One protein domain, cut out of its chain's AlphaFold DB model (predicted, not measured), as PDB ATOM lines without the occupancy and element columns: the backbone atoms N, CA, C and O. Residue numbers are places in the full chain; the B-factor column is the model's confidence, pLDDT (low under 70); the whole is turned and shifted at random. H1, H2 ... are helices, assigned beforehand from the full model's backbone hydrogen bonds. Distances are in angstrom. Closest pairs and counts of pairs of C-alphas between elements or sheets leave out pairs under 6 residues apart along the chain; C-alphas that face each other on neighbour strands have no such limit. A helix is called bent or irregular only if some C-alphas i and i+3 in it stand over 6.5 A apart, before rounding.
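Overview. This is residues 2 to 42 of the 119 residues of an uncharacterized protein of Kocuria sp. ICS0012 (UniProt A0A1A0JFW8). One long, lone helix, H2, makes the long arm of an open L, and a shorter arm made of residues 2 to 5 and the small helix H1 meets it at a corner, at residues 11 to 13. Nothing folds back on H2: residues 2 to 42 stand free, of which 6 to 10 belong to H1 and 14 to 40 belong to H2. The printed part has 41 residues with two named helices, H1 then H2 along the chain, and no named strand; the class is all helix. It is extended, with a radius of gyration of the C-alphas of 16.3 A, and flat, spanning 46 by 26 by 6 A.

Arrangement. H1, residues 6 to 10, is joined to H2, residues 14 to 40, by a tight link of 3 residues. The two helices are close but not clearly touching, with 1 pair of C-alphas within 8 A: the closest C-alphas, those of Asp 10 and Phe 16, are 6.7 A apart. Their centres are 23.8 A apart. In H1, 0 of 1 O i to N i+4 pairs and 1 of 2 O i to N i+3 pairs are within hydrogen-bond range; in H2, 22 of 23 O i to N i+4 pairs are.

Along the chain. H1 begins at C-alpha 6, at (-49.039, 14.940, 43.814), and measures 6.8 A from first to last C-alpha. H2 runs 40.8 A from C-alpha 14, at (-37.101, 18.460, 53.680), to C-alpha 40, at (-10.716, 15.228, 22.688). H2 is irregular, but only just: C-alphas 14 and 17 are 6.7 A apart.

Size, cuts and confidence. The two C-alphas farthest apart, those of Arg 2 and His 40, are 47.6 A apart. The printed part has no cut and no long link. The mean pLDDT of the printed part is 70.2; residues 2 to 15 are under 70, and the means are 48 for H1 and 79 for H2.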
ATOM      1  N   ARG A   2     -56.766  18.129  34.206       39.59
ATOM      2  CA  ARG A   2     -56.482  17.431  35.473       39.59
ATOM      3  C   ARG A   2     -55.339  18.173  36.164       39.59
ATOM      4  O   ARG A   2     -54.224  18.190  35.651       39.59
ATOM      5  N   SER A   3     -55.641  18.850  37.265       40.59
ATOM      6  CA  SER A   3     -54.646  19.425  38.171       40.59
ATOM      7  C   SER A   3     -53.960  18.292  38.928       40.59
ATOM      8  O   SER A   3     -54.658  17.477  39.522       40.59
ATOM      9  N   TRP A   4     -52.628  18.234  38.895       37.16
ATOM     10  CA  TRP A   4     -51.813  17.212  39.560       37.16
ATOM     11  C   TRP A   4     -51.658  17.543  41.054       37.16
ATOM     12  O   TRP A   4     -50.908  18.465  41.380       37.16
ATOM     13  N   PRO A   5     -52.332  16.831  41.975       46.34
ATOM     14  CA  PRO A   5     -52.223  17.091  43.409       46.34
ATOM     15  C   PRO A   5     -50.891  16.575  43.973       46.34
ATOM     16  O   PRO A   5     -50.358  17.169  44.904       46.34
ATOM     17  N   GLN A   6     -50.308  15.530  43.368       45.09
ATOM     18  CA  GLN A   6     -49.039  14.940  43.814       45.09
ATOM     19  C   GLN A   6     -47.848  15.908  43.728       45.09
ATOM     20  O   GLN A   6     -47.002  15.910  44.611       45.09
ATOM     21  N   LEU A   7     -47.829  16.815  42.746       44.91
ATOM     22  CA  LEU A   7     -46.728  17.772  42.565       44.91
ATOM     23  C   LEU A   7     -46.643  18.814  43.696       44.91
ATOM     24  O   LEU A   7     -45.594  19.415  43.904       44.91
ATOM     25  N   ARG A   8     -47.737  19.038  44.443       49.12
ATOM     26  CA  ARG A   8     -47.739  19.945  45.604       49.12
ATOM     27  C   ARG A   8     -47.260  19.279  46.893       49.12
ATOM     28  O   ARG A   8     -46.844  19.999  47.793       49.12
ATOM     29  N   VAL A   9     -47.318  17.952  46.988       50.22
ATOM     30  CA  VAL A   9     -46.944  17.217  48.208       50.22
ATOM     31  C   VAL A   9     -45.425  17.022  48.285       50.22
ATOM     32  O   VAL A   9     -44.852  17.162  49.361       50.22
ATOM     33  N   ASP A  10     -44.749  16.827  47.148       49.12
ATOM     34  CA  ASP A  10     -43.290  16.619  47.119       49.12
ATOM     35  C   ASP A  10     -42.470  17.889  47.407       49.12
ATOM     36  O   ASP A  10     -41.373  17.804  47.956       49.12
ATOM     37  N   LEU A  11     -43.009  19.079  47.119       52.06
ATOM     38  CA  LEU A  11     -42.321  20.361  47.341       52.06
ATOM     39  C   LEU A  11     -42.156  20.734  48.826       52.06
ATOM     40  O   LEU A  11     -41.358  21.614  49.141       52.06
ATOM     41  N   ALA A  12     -42.905  20.096  49.731       54.84
ATOM     42  CA  ALA A  12     -42.848  20.353  51.173       54.84
ATOM     43  C   ALA A  12     -41.915  19.388  51.932       54.84
ATOM     44  O   ALA A  12     -41.756  19.512  53.146       54.84
ATOM     45  N   SER A  13     -41.297  18.420  51.241       58.81
ATOM     46  CA  SER A  13     -40.390  17.457  51.869       58.81
ATOM     47  C   SER A  13     -39.014  18.091  52.134       58.81
ATOM     48  O   SER A  13     -38.403  18.614  51.197       58.81
ATOM     49  N   PRO A  14     -38.452  17.981  53.356       59.44
ATOM     50  CA  PRO A  14     -37.101  18.460  53.680       59.44
ATOM     51  C   PRO A  14     -36.008  17.892  52.757       59.44
ATOM     52  O   PRO A  14     -34.953  18.499  52.574       59.44
ATOM     53  N   ASN A  15     -36.276  16.741  52.135       68.88
ATOM     54  CA  ASN A  15     -35.352  16.044  51.247       68.88
ATOM     55  C   ASN A  15     -35.465  16.470  49.776       68.88
ATOM     56  O   ASN A  15     -34.581  16.135  48.988       68.88
ATOM     57  N   PHE A  16     -36.505  17.213  49.387       73.69
ATOM     58  CA  PHE A  16     -36.713  17.617  47.993       73.69
ATOM     59  C   PHE A  16     -35.638  18.592  47.509       73.69
ATOM     60  O   PHE A  16     -35.089  18.425  46.420       73.69
ATOM     61  N   LEU A  17     -35.294  19.588  48.333       77.38
ATOM     62  CA  LEU A  17     -34.254  20.561  47.995       77.38
ATOM     63  C   LEU A  17     -32.886  19.878  47.861       77.38
ATOM     64  O   LEU A  17     -32.169  20.116  46.895       77.38
ATOM     65  N   MET A  18     -32.554  18.976  48.789       72.69
ATOM     66  CA  MET A  18     -31.319  18.188  48.727       72.69
ATOM     67  C   MET A  18     -31.290  17.240  47.522       72.69
ATOM     68  O   MET A  18     -30.247  17.104  46.882       72.69
ATOM     69  N   GLY A  19     -32.424  16.625  47.176       72.88
ATOM     70  CA  GLY A  19     -32.578  15.833  45.954       72.88
ATOM     71  C   GLY A  19     -32.347  16.676  44.699       72.88
ATOM     72  O   GLY A  19     -31.496  16.338  43.883       72.88
ATOM     73  N   SER A  20     -32.999  17.836  44.614       75.31
ATOM     74  CA  SER A  20     -32.868  18.779  43.496       75.31
ATOM     75  C   SER A  20     -31.436  19.304  43.345       75.31
ATOM     76  O   SER A  20     -30.919  19.402  42.234       75.31
ATOM     77  N   LEU A  21     -30.755  19.618  44.453       78.19
ATOM     78  CA  LEU A  21     -29.351  20.042  44.435       78.19
ATOM     79  C   LEU A  21     -28.421  18.919  43.970       78.19
ATOM     80  O   LEU A  21     -27.494  19.179  43.204       78.19
ATOM     81  N   ARG A  22     -28.670  17.673  44.389       76.00
ATOM     82  CA  ARG A  22     -27.906  16.508  43.924       76.00
ATOM     83  C   ARG A  22     -28.121  16.259  42.432       76.00
ATOM     84  O   ARG A  22     -27.151  16.002  41.727       76.00
ATOM     85  N   GLU A  23     -29.354  16.373  41.947       76.38
ATOM     86  CA  GLU A  23     -29.670  16.271  40.519       76.38
ATOM     87  C   GLU A  23     -28.981  17.372  39.708       76.38
ATOM     88  O   GLU A  23     -28.355  17.083  38.690       76.38
ATOM     89  N   LEU A  24     -29.012  18.621  40.186       79.62
ATOM     90  CA  LEU A  24     -28.306  19.737  39.554       79.62
ATOM     91  C   LEU A  24     -26.790  19.525  39.541       79.62
ATOM     92  O   LEU A  24     -26.154  19.747  38.512       79.62
ATOM     93  N   ALA A  25     -26.203  19.073  40.651       79.38
ATOM     94  CA  ALA A  25     -24.778  18.759  40.724       79.38
ATOM     95  C   ALA A  25     -24.406  17.624  39.757       79.38
ATOM     96  O   ALA A  25     -23.419  17.734  39.028       79.38
ATOM     97  N   GLY A  26     -25.232  16.575  39.690       81.81
ATOM     98  CA  GLY A  26     -25.082  15.482  38.732       81.81
ATOM     99  C   GLY A  26     -25.170  15.963  37.283       81.81
ATOM    100  O   GLY A  26     -24.323  15.609  36.463       81.81
ATOM    101  N   TYR A  27     -26.130  16.837  36.976       77.94
ATOM    102  CA  TYR A  27     -26.258  17.468  35.664       77.94
ATOM    103  C   TYR A  27     -25.015  18.290  35.306       77.94
ATOM    104  O   TYR A  27     -24.464  18.119  34.222       77.94
ATOM    105  N   VAL A  28     -24.524  19.148  36.207       84.06
ATOM    106  CA  VAL A  28     -23.329  19.971  35.955       84.06
ATOM    107  C   VAL A  28     -22.093  19.099  35.732       84.06
ATOM    108  O   VAL A  28     -21.352  19.337  34.779       84.06
ATOM    109  N   ALA A  29     -21.888  18.066  36.554       84.56
ATOM    110  CA  ALA A  29     -20.781  17.127  36.391       84.56
ATOM    111  C   ALA A  29     -20.857  16.385  35.046       84.56
ATOM    112  O   ALA A  29     -19.862  16.315  34.324       84.56
ATOM    113  N   CYS A  30     -22.046  15.907  34.665       81.50
ATOM    114  CA  CYS A  30     -22.287  15.284  33.364       81.50
ATOM    115  C   CYS A  30     -21.962  16.246  32.214       81.50
ATOM    116  O   CYS A  30     -21.207  15.899  31.306       81.50
ATOM    117  N   MET A  31     -22.456  17.485  32.279       84.31
ATOM    118  CA  MET A  31     -22.195  18.497  31.256       84.31
ATOM    119  C   MET A  31     -20.711  18.857  31.150       84.31
ATOM    120  O   MET A  31     -20.220  19.070  30.042       84.31
ATOM    121  N   ASN A  32     -19.984  18.909  32.267       85.94
ATOM    122  CA  ASN A  32     -18.537  19.123  32.256       85.94
ATOM    123  C   ASN A  32     -17.811  17.946  31.603       85.94
ATOM    124  O   ASN A  32     -16.991  18.162  30.714       85.94
ATOM    125  N   ARG A  33     -18.183  16.708  31.945       86.12
ATOM    126  CA  ARG A  33     -17.583  15.521  31.331       86.12
ATOM    127  C   ARG A  33     -17.848  15.447  29.828       86.12
ATOM    128  O   ARG A  33     -16.952  15.107  29.064       86.12
ATOM    129  N   LEU A  34     -19.052  15.808  29.388       82.69
ATOM    130  CA  LEU A  34     -19.376  15.900  27.962       82.69
ATOM    131  C   LEU A  34     -18.533  16.964  27.247       82.69
ATOM    132  O   LEU A  34     -18.123  16.746  26.111       82.69
ATOM    133  N   ARG A  35     -18.242  18.099  27.898       84.06
ATOM    134  CA  ARG A  35     -17.341  19.124  27.340       84.06
ATOM    135  C   ARG A  35     -15.905  18.623  27.218       84.06
ATOM    136  O   ARG A  35     -15.285  18.884  26.195       84.06
ATOM    137  N   GLU A  36     -15.402  17.906  28.221       88.75
ATOM    138  CA  GLU A  36     -14.075  17.278  28.167       88.75
ATOM    139  C   GLU A  36     -13.984  16.262  27.025       88.75
ATOM    140  O   GLU A  36     -13.052  16.311  26.229       88.75
ATOM    141  N   LEU A  37     -14.980  15.377  26.897       84.50
ATOM    142  CA  LEU A  37     -15.024  14.389  25.817       84.50
ATOM    143  C   LEU A  37     -15.053  15.055  24.439       84.50
ATOM    144  O   LEU A  37     -14.296  14.657  23.556       84.50
ATOM    145  N   ALA A  38     -15.870  16.101  24.274       79.62
ATOM    146  CA  ALA A  38     -15.948  16.861  23.029       79.62
ATOM    147  C   ALA A  38     -14.626  17.562  22.673       79.62
ATOM    148  O   ALA A  38     -14.324  17.726  21.499       79.62
ATOM    149  N   ALA A  39     -13.816  17.956  23.660       83.62
ATOM    150  CA  ALA A  39     -12.514  18.575  23.407       83.62
ATOM    151  C   ALA A  39     -11.455  17.582  22.890       83.62
ATOM    152  O   ALA A  39     -10.415  18.005  22.387       83.62
ATOM    153  N   HIS A  40     -11.684  16.276  23.042       85.94
ATOM    154  CA  HIS A  40     -10.716  15.228  22.688       85.94
ATOM    155  C   HIS A  40     -11.227  14.258  21.623       85.94
ATOM    156  O   HIS A  40     -10.475  13.410  21.155       85.94
ATOM    157  N   THR A  41     -12.493  14.393  21.235       83.81
ATOM    158  CA  THR A  41     -13.155  13.538  20.250       83.81
ATOM    159  C   THR A  41     -13.909  14.446  19.279       83.81
ATOM    160  O   THR A  41     -15.118  14.624  19.446       83.81
ATOM    161  N   PRO A  42     -13.205  15.100  18.333       82.44
ATOM    162  CA  PRO A  42     -13.876  15.908  17.322       82.44
ATOM    163  C   PRO A  42     -14.804  15.026  16.485       82.44
ATOM    164  O   PRO A  42     -14.600  13.812  16.379       82.44
TER     165      PRO A  42